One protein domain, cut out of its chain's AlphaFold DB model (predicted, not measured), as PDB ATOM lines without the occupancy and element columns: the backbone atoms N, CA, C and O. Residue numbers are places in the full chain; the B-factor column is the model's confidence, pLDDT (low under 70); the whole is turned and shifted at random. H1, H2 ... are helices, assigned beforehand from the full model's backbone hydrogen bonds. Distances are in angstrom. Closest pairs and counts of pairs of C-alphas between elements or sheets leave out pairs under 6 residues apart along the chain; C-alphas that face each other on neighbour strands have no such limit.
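AT A GLANCE: This is residues 145 to 194 and 331 to 368 of the 368 residues of an uncharacterized protein of Planctomycetes bacterium Poly30 (UniProt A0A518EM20). Three helices, H1, H2 and H3, stand side by side, neighbours running opposite ways; beyond H3, H5 and H6 form a V, and short H4 packs on residues 169 to 174 of H2. The 88 printed residues hold six named helices, H1 to H6 in chain order, and no named strand: all helix, compact, radius of gyration of the C-alphas 12.5 A, spans 34 by 24 by 19 A.

IN THESE COORDINATES: H1, residues 145 to 158, 20.0 A, begins at C-alpha 145 (9.723, 45.337, -35.767). H2 is 162 to 174, 18.6 A; H3 178 to 187; H4 332 to 335; H5 344 to 354; H6 356 to 365, ending at C-alpha 365 (-10.817, 34.194, -46.998).

HOW THE PARTS SIT: H1 and H2, a hairpin, touch at C-alphas 151 and 168, 5.1 A, their closest. H2 and H3, also a hairpin, touch at 169 and 181, 6.1 A. H6 touches H3 at a steep tilt of 55 degrees, closest C-alphas 186 and 358, 6.4 A. O i to N i+4 pairs are within hydrogen-bond range throughout H1, H3, H5 and H6, and 8 of 9 in H2; H4 is too short for one.

THE WHOLE: Residues 195 to 330 are not printed; C-alphas 194 and 331 are 11.2 A apart. No link printed whole is long. Residues 159 to 162 and 368 have pLDDT under 70.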
ATOM      1  N   ALA A 145       9.986  43.903 -35.880       90.56
ATOM      2  CA  ALA A 145       9.723  45.337 -35.767       90.56
ATOM      3  C   ALA A 145      10.340  46.144 -36.922       90.56
ATOM      4  O   ALA A 145       9.723  47.105 -37.381       90.56
ATOM      5  N   LEU A 146      11.538  45.757 -37.374       94.69
ATOM      6  CA  LEU A 146      12.212  46.394 -38.505       94.69
ATOM      7  C   LEU A 146      11.599  45.940 -39.825       94.69
ATOM      8  O   LEU A 146      11.370  46.773 -40.695       94.69
ATOM      9  N   GLU A 147      11.250  44.655 -39.933       94.38
ATOM     10  CA  GLU A 147      10.475  44.153 -41.065       94.38
ATOM     11  C   GLU A 147       9.202  44.983 -41.257       94.38
ATOM     12  O   GLU A 147       8.993  45.506 -42.348       94.38
ATOM     13  N   LEU A 148       8.383  45.149 -40.205       91.50
ATOM     14  CA  LEU A 148       7.132  45.907 -40.295       91.50
ATOM     15  C   LEU A 148       7.365  47.340 -40.787       91.50
ATOM     16  O   LEU A 148       6.612  47.825 -41.626       91.50
ATOM     17  N   ALA A 149       8.398  48.010 -40.274       92.56
ATOM     18  CA  ALA A 149       8.722  49.373 -40.683       92.56
ATOM     19  C   ALA A 149       9.060  49.457 -42.184       92.56
ATOM     20  O   ALA A 149       8.658  50.411 -42.856       92.56
ATOM     21  N   ASP A 150       9.749  48.446 -42.713       95.62
ATOM     22  CA  ASP A 150      10.125  48.373 -44.123       95.62
ATOM     23  C   ASP A 150       8.949  48.028 -45.032       95.62
ATOM     24  O   ASP A 150       8.744  48.713 -46.036       95.62
ATOM     25  N   VAL A 151       8.115  47.047 -44.671       91.56
ATOM     26  CA  VAL A 151       6.896  46.763 -45.449       91.56
ATOM     27  C   VAL A 151       5.889  47.907 -45.369       91.56
ATOM     28  O   VAL A 151       5.204  48.172 -46.348       91.56
ATOM     29  N   GLU A 152       5.822  48.652 -44.261       90.19
ATOM     30  CA  GLU A 152       5.002  49.865 -44.157       90.19
ATOM     31  C   GLU A 152       5.550  50.990 -45.051       90.19
ATOM     32  O   GLU A 152       4.793  51.736 -45.680       90.19
ATOM     33  N   ALA A 153       6.874  51.132 -45.149       91.94
ATOM     34  CA  ALA A 153       7.491  52.041 -46.108       91.94
ATOM     35  C   ALA A 153       7.195  51.617 -47.557       91.94
ATOM     36  O   ALA A 153       6.782  52.462 -48.352       91.94
ATOM     37  N   ALA A 154       7.325  50.326 -47.882       92.00
ATOM     38  CA  ALA A 154       7.014  49.783 -49.204       92.00
ATOM     39  C   ALA A 154       5.535  49.992 -49.553       92.00
ATOM     40  O   ALA A 154       5.212  50.480 -50.636       92.00
ATOM     41  N   TYR A 155       4.639  49.726 -48.601       86.56
ATOM     42  CA  TYR A 155       3.209  49.976 -48.727       86.56
ATOM     43  C   TYR A 155       2.910  51.456 -48.985       86.56
ATOM     44  O   TYR A 155       2.146  51.773 -49.883       86.56
ATOM     45  N   ARG A 156       3.568  52.405 -48.309       87.25
ATOM     46  CA  ARG A 156       3.389  53.840 -48.618       87.25
ATOM     47  C   ARG A 156       3.855  54.231 -50.025       87.25
ATOM     48  O   ARG A 156       3.364  55.221 -50.564       87.25
ATOM     49  N   VAL A 157       4.804  53.500 -50.609       87.69
ATOM     50  CA  VAL A 157       5.270  53.728 -51.986       87.69
ATOM     51  C   VAL A 157       4.319  53.098 -53.007       87.69
ATOM     52  O   VAL A 157       3.986  53.750 -53.994       87.69
ATOM     53  N   GLY A 158       3.872  51.865 -52.763       75.31
ATOM     54  CA  GLY A 158       3.114  51.041 -53.706       75.31
ATOM     55  C   GLY A 158       1.775  50.548 -53.165       75.31
ATOM     56  O   GLY A 158       1.435  49.402 -53.414       75.31
ATOM     57  N   ALA A 159       1.026  51.377 -52.428       66.88
ATOM     58  CA  ALA A 159      -0.137  50.985 -51.607       66.88
ATOM     59  C   ALA A 159      -1.226  50.162 -52.321       66.88
ATOM     60  O   ALA A 159      -1.972  49.444 -51.667       66.88
ATOM     61  N   ALA A 160      -1.322  50.271 -53.648       63.81
ATOM     62  CA  ALA A 160      -2.283  49.536 -54.469       63.81
ATOM     63  C   ALA A 160      -1.702  48.265 -55.125       63.81
ATOM     64  O   ALA A 160      -2.407  47.574 -55.849       63.81
ATOM     65  N   SER A 161      -0.416  47.966 -54.923       69.38
ATOM     66  CA  SER A 161       0.234  46.778 -55.475       69.38
ATOM     67  C   SER A 161       0.079  45.595 -54.528       69.38
ATOM     68  O   SER A 161       0.431  45.681 -53.346       69.38
ATOM     69  N   GLY A 162      -0.376  44.464 -55.065       66.19
ATOM     70  CA  GLY A 162      -0.462  43.200 -54.338       66.19
ATOM     71  C   GLY A 162       0.860  42.784 -53.680       66.19
ATOM     72  O   GLY A 162       0.897  42.389 -52.508       66.19
ATOM     73  N   ALA A 163       1.974  43.039 -54.375       72.81
ATOM     74  CA  ALA A 163       3.326  42.805 -53.875       72.81
ATOM     75  C   ALA A 163       3.652  43.584 -52.583       72.81
ATOM     76  O   ALA A 163       4.529  43.170 -51.832       72.81
ATOM     77  N   ALA A 164       2.962  44.695 -52.302       77.88
ATOM     78  CA  ALA A 164       3.138  45.478 -51.079       77.88
ATOM     79  C   ALA A 164       2.213  45.004 -49.949       77.88
ATOM     80  O   ALA A 164       2.598  44.979 -48.778       77.88
ATOM     81  N   ILE A 165       0.979  44.642 -50.306       79.19
ATOM     82  CA  ILE A 165      -0.085  44.355 -49.348       79.19
ATOM     83  C   ILE A 165       0.176  43.045 -48.608       79.19
ATOM     84  O   ILE A 165       0.107  43.017 -47.378       79.19
ATOM     85  N   ALA A 166       0.485  41.963 -49.327       78.75
ATOM     86  CA  ALA A 166       0.643  40.654 -48.700       78.75
ATOM     87  C   ALA A 166       1.783  40.623 -47.656       78.75
ATOM     88  O   ALA A 166       1.531  40.160 -46.535       78.75
ATOM     89  N   PRO A 167       2.990  41.166 -47.928       83.81
ATOM     90  CA  PRO A 167       4.039  41.286 -46.914       83.81
ATOM     91  C   PRO A 167       3.634  42.171 -45.730       83.81
ATOM     92  O   PRO A 167       3.853  41.785 -44.581       83.81
ATOM     93  N   TYR A 168       2.984  43.314 -45.985       86.56
ATOM     94  CA  TYR A 168       2.538  44.237 -44.936       86.56
ATOM     95  C   TYR A 168       1.542  43.589 -43.970       86.56
ATOM     96  O   TYR A 168       1.759  43.563 -42.755       86.56
ATOM     97  N   VAL A 169       0.482  42.995 -44.514       85.06
ATOM     98  CA  VAL A 169      -0.544  42.278 -43.752       85.06
ATOM     99  C   VAL A 169       0.077  41.112 -42.980       85.06
ATOM    100  O   VAL A 169      -0.228  40.929 -41.803       85.06
ATOM    101  N   SER A 170       0.994  40.361 -43.598       85.69
ATOM    102  CA  SER A 170       1.687  39.244 -42.942       85.69
ATOM    103  C   SER A 170       2.546  39.694 -41.757       85.69
ATOM    104  O   SER A 170       2.517  39.054 -40.703       85.69
ATOM    105  N   ALA A 171       3.291  40.793 -41.904       88.06
ATOM    106  CA  ALA A 171       4.126  41.344 -40.839       88.06
ATOM    107  C   ALA A 171       3.289  41.884 -39.673       88.06
ATOM    108  O   ALA A 171       3.596  41.614 -38.511       88.06
ATOM    109  N   MET A 172       2.189  42.588 -39.961       87.88
ATOM    110  CA  MET A 172       1.238  43.004 -38.925       87.88
ATOM    111  C   MET A 172       0.620  41.802 -38.210       87.88
ATOM    112  O   MET A 172       0.495  41.805 -36.982       87.88
ATOM    113  N   ALA A 173       0.270  40.765 -38.973       86.19
ATOM    114  CA  ALA A 173      -0.396  39.591 -38.448       86.19
ATOM    115  C   ALA A 173       0.468  38.812 -37.458       86.19
ATOM    116  O   ALA A 173       0.003  38.478 -36.370       86.19
ATOM    117  N   ARG A 174       1.755  38.614 -37.758       85.19
ATOM    118  CA  ARG A 174       2.686  37.956 -36.823       85.19
ATOM    119  C   ARG A 174       2.846  38.695 -35.493       85.19
ATOM    120  O   ARG A 174       3.177  38.074 -34.490       85.19
ATOM    121  N   ARG A 175       2.553  39.997 -35.449       84.38
ATOM    122  CA  ARG A 175       2.571  40.792 -34.212       84.38
ATOM    123  C   ARG A 175       1.270  40.721 -33.406       84.38
ATOM    124  O   ARG A 175       1.157  41.420 -32.402       84.38
ATOM    125  N   GLY A 176       0.295  39.908 -33.821       78.62
ATOM    126  CA  GLY A 176      -0.923  39.645 -33.051       78.62
ATOM    127  C   GLY A 176      -1.974  40.760 -33.092       78.62
ATOM    128  O   GLY A 176      -2.882  40.769 -32.265       78.62
ATOM    129  N   ARG A 177      -1.874  41.718 -34.021       79.31
ATOM    130  CA  ARG A 177      -2.783  42.879 -34.097       79.31
ATOM    131  C   ARG A 177      -4.009  42.565 -34.964       79.31
ATOM    132  O   ARG A 177      -4.181  43.156 -36.025       79.31
ATOM    133  N   SER A 178      -4.838  41.613 -34.529       82.56
ATOM    134  CA  SER A 178      -5.982  41.088 -35.299       82.56
ATOM    135  C   SER A 178      -6.934  42.173 -35.809       82.56
ATOM    136  O   SER A 178      -7.205  42.224 -37.007       82.56
ATOM    137  N   GLU A 179      -7.381  43.089 -34.945       84.62
ATOM    138  CA  GLU A 179      -8.292  44.168 -35.353       84.62
ATOM    139  C   GLU A 179      -7.684  45.095 -36.408       84.62
ATOM    140  O   GLU A 179      -8.369  45.486 -37.348       84.62
ATOM    141  N   GLU A 180      -6.401  45.427 -36.287       85.00
ATOM    142  CA  GLU A 180      -5.731  46.331 -37.225       85.00
ATOM    143  C   GLU A 180      -5.459  45.667 -38.568       85.00
ATOM    144  O   GLU A 180      -5.565  46.313 -39.605       85.00
ATOM    145  N   VAL A 181      -5.163  44.367 -38.555       87.25
ATOM    146  CA  VAL A 181      -5.025  43.562 -39.768       87.25
ATOM    147  C   VAL A 181      -6.349  43.498 -40.520       87.25
ATOM    148  O   VAL A 181      -6.373  43.762 -41.720       87.25
ATOM    149  N   ALA A 182      -7.450  43.187 -39.830       87.25
ATOM    150  CA  ALA A 182      -8.769  43.157 -40.455       87.25
ATOM    151  C   ALA A 182      -9.185  44.541 -40.961       87.25
ATOM    152  O   ALA A 182      -9.637  44.661 -42.095       87.25
ATOM    153  N   GLU A 183      -8.972  45.597 -40.173       88.12
ATOM    154  CA  GLU A 183      -9.275  46.963 -40.602       88.12
ATOM    155  C   GLU A 183      -8.439  47.368 -41.824       88.12
ATOM    156  O   GLU A 183      -8.982  47.961 -42.749       88.12
ATOM    157  N   ALA A 184      -7.151  47.012 -41.879       83.88
ATOM    158  CA  ALA A 184      -6.304  47.274 -43.040       83.88
ATOM    159  C   ALA A 184      -6.777  46.505 -44.283       83.88
ATOM    160  O   ALA A 184      -6.875  47.086 -45.361       83.88
ATOM    161  N   LEU A 185      -7.120  45.220 -44.135       86.25
ATOM    162  CA  LEU A 185      -7.663  44.396 -45.219       86.25
ATOM    163  C   LEU A 185      -8.989  44.949 -45.756       86.25
ATOM    164  O   LEU A 185      -9.172  45.028 -46.968       86.25
ATOM    165  N   LEU A 186      -9.889  45.368 -44.865       88.06
ATOM    166  CA  LEU A 186     -11.187  45.936 -45.227       88.06
ATOM    167  C   LEU A 186     -11.050  47.336 -45.842       88.06
ATOM    168  O   LEU A 186     -11.715  47.634 -46.831       88.06
ATOM    169  N   ALA A 187     -10.154  48.175 -45.314       84.50
ATOM    170  CA  ALA A 187      -9.911  49.526 -45.820       84.50
ATOM    171  C   ALA A 187      -9.305  49.542 -47.232       84.50
ATOM    172  O   ALA A 187      -9.504  50.510 -47.968       84.50
ATOM    173  N   LEU A 188      -8.595  48.481 -47.627       79.44
ATOM    174  CA  LEU A 188      -8.134  48.304 -49.006       79.44
ATOM    175  C   LEU A 188      -9.294  48.099 -49.991       79.44
ATOM    176  O   LEU A 188      -9.152  48.406 -51.176       79.44
ATOM    177  N   GLY A 189     -10.446  47.618 -49.509       80.25
ATOM    178  CA  GLY A 189     -11.679  47.482 -50.277       80.25
ATOM    179  C   GLY A 189     -11.460  46.834 -51.641       80.25
ATOM    180  O   GLY A 189     -10.835  45.782 -51.741       80.25
ATOM    181  N   SER A 190     -11.920  47.506 -52.703       70.38
ATOM    182  CA  SER A 190     -11.816  47.042 -54.097       70.38
ATOM    183  C   SER A 190     -10.380  46.903 -54.639       70.38
ATOM    184  O   SER A 190     -10.202  46.454 -55.765       70.38
ATOM    185  N   GLN A 191      -9.371  47.358 -53.896       70.94
ATOM    186  CA  GLN A 191      -7.953  47.294 -54.272       70.94
ATOM    187  C   GLN A 191      -7.184  46.251 -53.440       70.94
ATOM    188  O   GLN A 191      -5.974  46.113 -53.587       70.94
ATOM    189  N   GLY A 192      -7.871  45.561 -52.523       75.94
ATOM    190  CA  GLY A 192      -7.269  44.630 -51.577       75.94
ATOM    191  C   GLY A 192      -7.350  43.159 -51.992       75.94
ATOM    192  O   GLY A 192      -8.074  42.799 -52.920       75.94
ATOM    193  N   PRO A 193      -6.683  42.272 -51.232       77.44
ATOM    194  CA  PRO A 193      -6.661  40.827 -51.467       77.44
ATOM    195  C   PRO A 193      -8.009  40.150 -51.180       77.44
ATOM    196  O   PRO A 193      -8.147  38.954 -51.388       77.44
ATOM    197  N   LEU A 194      -8.999  40.903 -50.687       83.75
ATOM    198  CA  LEU A 194     -10.370  40.436 -50.471       83.75
ATOM    199  C   LEU A 194     -11.199  40.397 -51.758       83.75
ATOM    200  O   LEU A 194     -12.292  39.839 -51.764       83.75
ATOM    201  N   PRO A 331      -2.876  35.689 -46.359       80.44
ATOM    202  CA  PRO A 331      -1.682  35.083 -45.793       80.44
ATOM    203  C   PRO A 331      -2.028  34.212 -44.581       80.44
ATOM    204  O   PRO A 331      -2.831  34.614 -43.740       80.44
ATOM    205  N   ALA A 332      -1.374  33.056 -44.435       80.69
ATOM    206  CA  ALA A 332      -1.665  32.100 -43.358       80.69
ATOM    207  C   ALA A 332      -1.623  32.726 -41.949       80.69
ATOM    208  O   ALA A 332      -2.424  32.380 -41.081       80.69
ATOM    209  N   ALA A 333      -0.734  33.704 -41.736       82.31
ATOM    210  CA  ALA A 333      -0.646  34.451 -40.483       82.31
ATOM    211  C   ALA A 333      -1.957  35.182 -40.130       82.31
ATOM    212  O   ALA A 333      -2.278  35.317 -38.953       82.31
ATOM    213  N   VAL A 334      -2.745  35.613 -41.119       84.94
ATOM    214  CA  VAL A 334      -4.056  36.241 -40.891       84.94
ATOM    215  C   VAL A 334      -5.062  35.220 -40.369       84.94
ATOM    216  O   VAL A 334      -5.747  35.501 -39.391       84.94
ATOM    217  N   GLY A 335      -5.106  34.017 -40.950       83.19
ATOM    218  CA  GLY A 335      -5.990  32.943 -40.486       83.19
ATOM    219  C   GLY A 335      -5.763  32.592 -39.012       83.19
ATOM    220  O   GLY A 335      -6.717  32.414 -38.257       83.19
ATOM    221  N   THR A 336      -4.504  32.602 -38.557       85.19
ATOM    222  CA  THR A 336      -4.176  32.327 -37.145       85.19
ATOM    223  C   THR A 336      -4.684  33.376 -36.153       85.19
ATOM    224  O   THR A 336      -4.785  33.080 -34.965       85.19
ATOM    225  N   LEU A 337      -5.028  34.584 -36.613       85.81
ATOM    226  CA  LEU A 337      -5.558  35.652 -35.755       85.81
ATOM    227  C   LEU A 337      -7.046  35.511 -35.461       85.81
ATOM    228  O   LEU A 337      -7.525  36.075 -34.478       85.81
ATOM    229  N   PHE A 338      -7.762  34.773 -36.306       86.94
ATOM    230  CA  PHE A 338      -9.202  34.578 -36.210       86.94
ATOM    231  C   PHE A 338      -9.509  33.084 -36.137       86.94
ATOM    232  O   PHE A 338     -10.205  32.552 -37.006       86.94
ATOM    233  N   PRO A 339      -9.008  32.377 -35.104       83.38
ATOM    234  CA  PRO A 339      -9.162  30.933 -35.013       83.38
ATOM    235  C   PRO A 339     -10.629  30.515 -34.960       83.38
ATOM    236  O   PRO A 339     -10.923  29.402 -35.371       83.38
ATOM    237  N   GLU A 340     -11.534  31.386 -34.495       87.12
ATOM    238  CA  GLU A 340     -12.986  31.170 -34.417       87.12
ATOM    239  C   GLU A 340     -13.784  31.949 -35.483       87.12
ATOM    240  O   GLU A 340     -15.006  31.828 -35.538       87.12
ATOM    241  N   GLY A 341     -13.112  32.689 -36.371       87.69
ATOM    242  CA  GLY A 341     -13.745  33.660 -37.267       87.69
ATOM    243  C   GLY A 341     -13.988  35.015 -36.591       87.69
ATOM    244  O   GLY A 341     -13.314  35.366 -35.619       87.69
ATOM    245  N   LEU A 342     -14.924  35.795 -37.139       89.94
ATOM    246  CA  LEU A 342     -15.304  37.106 -36.609       89.94
ATOM    247  C   LEU A 342     -16.426  36.968 -35.576       89.94
ATOM    248  O   LEU A 342     -17.369  36.206 -35.780       89.94
ATOM    249  N   SER A 343     -16.363  37.739 -34.489       92.50
ATOM    250  CA  SER A 343     -17.495  37.837 -33.562       92.50
ATOM    251  C   SER A 343     -18.664  38.600 -34.196       92.50
ATOM    252  O   SER A 343     -18.463  39.454 -35.061       92.50
ATOM    253  N   ASP A 344     -19.895  38.365 -33.730       93.75
ATOM    254  CA  ASP A 344     -21.079  39.090 -34.225       93.75
ATOM    255  C   ASP A 344     -20.958  40.612 -34.044       93.75
ATOM    256  O   ASP A 344     -21.449  41.388 -34.871       93.75
ATOM    257  N   GLU A 345     -20.272  41.053 -32.985       93.62
ATOM    258  CA  GLU A 345     -19.971  42.464 -32.743       93.62
ATOM    259  C   GLU A 345     -18.992  43.011 -33.791       93.62
ATOM    260  O   GLU A 345     -19.250  44.061 -34.382       93.62
ATOM    261  N   GLN A 346     -17.901  42.287 -34.068       92.75
ATOM    262  CA  GLN A 346     -16.927  42.656 -35.099       92.75
ATOM    263  C   GLN A 346     -17.582  42.705 -36.480       92.75
ATOM    264  O   GLN A 346     -17.437  43.708 -37.181       92.75
ATOM    265  N   ARG A 347     -18.357  41.670 -36.829       92.94
ATOM    266  CA  ARG A 347     -19.123  41.591 -38.075       92.94
ATOM    267  C   ARG A 347     -20.053  42.791 -38.204       92.94
ATOM    268  O   ARG A 347     -19.922  43.552 -39.151       92.94
ATOM    269  N   SER A 348     -20.919  43.033 -37.219       94.44
ATOM    270  CA  SER A 348     -21.875  44.152 -37.252       94.44
ATOM    271  C   SER A 348     -21.175  45.506 -37.402       94.44
ATOM    272  O   SER A 348     -21.574  46.335 -38.225       94.44
ATOM    273  N   ARG A 349     -20.099  45.726 -36.636       94.94
ATOM    274  CA  ARG A 349     -19.311  46.965 -36.657       94.94
ATOM    275  C   ARG A 349     -18.643  47.195 -38.012       94.94
ATOM    276  O   ARG A 349     -18.706  48.304 -38.540       94.94
ATOM    277  N   TRP A 350     -18.010  46.174 -38.580       94.38
ATOM    278  CA  TRP A 350     -17.322  46.293 -39.865       94.38
ATOM    279  C   TRP A 350     -18.278  46.307 -41.049       94.38
ATOM    280  O   TRP A 350     -18.047  47.074 -41.977       94.38
ATOM    281  N   THR A 351     -19.392  45.575 -40.999       94.62
ATOM    282  CA  THR A 351     -20.439  45.637 -42.026       94.62
ATOM    283  C   THR A 351     -21.026  47.042 -42.110       94.62
ATOM    284  O   THR A 351     -21.200  47.560 -43.209       94.62
ATOM    285  N   ALA A 352     -21.264  47.698 -40.969       93.38
ATOM    286  CA  ALA A 352     -21.748  49.078 -40.944       93.38
ATOM    287  C   ALA A 352     -20.752  50.082 -41.554       93.38
ATOM    288  O   ALA A 352     -21.166  51.120 -42.067       93.38
ATOM    289  N   ARG A 353     -19.446  49.793 -41.487       94.62
ATOM    290  CA  ARG A 353     -18.382  50.706 -41.927       94.62
ATOM    291  C   ARG A 353     -17.920  50.468 -43.365       94.62
ATOM    292  O   ARG A 353     -17.708  51.431 -44.092       94.62
ATOM    293  N   HIS A 354     -17.746  49.207 -43.745       92.81
ATOM    294  CA  HIS A 354     -17.106  48.781 -44.993       92.81
ATOM    295  C   HIS A 354     -18.075  48.069 -45.947       92.81
ATOM    296  O   HIS A 354     -17.754  47.874 -47.113       92.81
ATOM    297  N   GLY A 355     -19.278  47.720 -45.483       93.00
ATOM    298  CA  GLY A 355     -20.275  46.980 -46.256       93.00
ATOM    299  C   GLY A 355     -20.210  45.467 -46.031       93.00
ATOM    300  O   GLY A 355     -19.184  44.912 -45.640       93.00
ATOM    301  N   ALA A 356     -21.338  44.790 -46.257       90.25
ATOM    302  CA  ALA A 356     -21.469  43.350 -46.016       90.25
ATOM    303  C   ALA A 356     -20.609  42.510 -46.972       90.25
ATOM    304  O   ALA A 356     -20.048  41.506 -46.556       90.25
ATOM    305  N   GLU A 357     -20.458  42.945 -48.226       88.25
ATOM    306  CA  GLU A 357     -19.709  42.209 -49.253       88.25
ATOM    307  C   GLU A 357     -18.241  41.990 -48.861       88.25
ATOM    308  O   GLU A 357     -17.753  40.864 -48.900       88.25
ATOM    309  N   LEU A 358     -17.548  43.043 -48.410       88.88
ATOM    310  CA  LEU A 358     -16.141  42.953 -48.003       88.88
ATOM    311  C   LEU A 358     -15.950  42.135 -46.723       88.88
ATOM    312  O   LEU A 358     -14.963  41.413 -46.596       88.88
ATOM    313  N   VAL A 359     -16.888  42.232 -45.778       90.38
ATOM    314  CA  VAL A 359     -16.838  41.444 -44.539       90.38
ATOM    315  C   VAL A 359     -17.067  39.964 -44.833       90.38
ATOM    316  O   VAL A 359     -16.306  39.134 -44.345       90.38
ATOM    317  N   ASN A 360     -18.031  39.634 -45.693       89.44
ATOM    318  CA  ASN A 360     -18.252  38.259 -46.135       89.44
ATOM    319  C   ASN A 360     -17.020  37.719 -46.877       89.44
ATOM    320  O   ASN A 360     -16.604  36.591 -46.635       89.44
ATOM    321  N   ALA A 361     -16.387  38.525 -47.738       88.00
ATOM    322  CA  ALA A 361     -15.154  38.134 -48.418       88.00
ATOM    323  C   ALA A 361     -14.005  37.855 -47.431       88.00
ATOM    324  O   ALA A 361     -13.265  36.884 -47.603       88.00
ATOM    325  N   LEU A 362     -13.874  38.663 -46.373       89.75
ATOM    326  CA  LEU A 362     -12.922  38.413 -45.290       89.75
ATOM    327  C   LEU A 362     -13.204  37.072 -44.599       89.75
ATOM    328  O   LEU A 362     -12.278  36.285 -44.435       89.75
ATOM    329  N   GLU A 363     -14.454  36.778 -44.242       89.50
ATOM    330  CA  GLU A 363     -14.836  35.502 -43.615       89.50
ATOM    331  C   GLU A 363     -14.538  34.295 -44.521       89.50
ATOM    332  O   GLU A 363     -13.879  33.347 -44.087       89.50
ATOM    333  N   VAL A 364     -14.887  34.385 -45.809       87.25
ATOM    334  CA  VAL A 364     -14.573  33.350 -46.809       87.25
ATOM    335  C   VAL A 364     -13.061  33.140 -46.945       87.25
ATOM    336  O   VAL A 364     -12.599  31.996 -47.029       87.25
ATOM    337  N   GLY A 365     -12.281  34.227 -46.949       84.69
ATOM    338  CA  GLY A 365     -10.817  34.194 -46.998       84.69
ATOM    339  C   GLY A 365     -10.173  33.619 -45.733       84.69
ATOM    340  O   GLY A 365      -9.103  33.016 -45.807       84.69
ATOM    341  N   LEU A 366     -10.835  33.745 -44.579       85.88
ATOM    342  CA  LEU A 366     -10.455  33.075 -43.330       85.88
ATOM    343  C   LEU A 366     -10.820  31.578 -43.326       85.88
ATOM    344  O   LEU A 366     -10.460  30.869 -42.385       85.88
ATOM    345  N   GLY A 367     -11.506  31.087 -44.367       76.94
ATOM    346  CA  GLY A 367     -11.946  29.697 -44.482       76.94
ATOM    347  C   GLY A 367     -13.135  29.363 -43.579       76.94
ATOM    348  O   GLY A 367     -13.229  28.228 -43.109       76.94
ATOM    349  N   ARG A 368     -13.993  30.348 -43.294       63.88
ATOM    350  CA  ARG A 368     -15.122  30.251 -42.361       63.88
ATOM    351  C   ARG A 368     -16.467  30.417 -43.051       63.88
ATOM    352  O   ARG A 368     -16.536  31.193 -44.029       63.88
TER     353      ARG A 368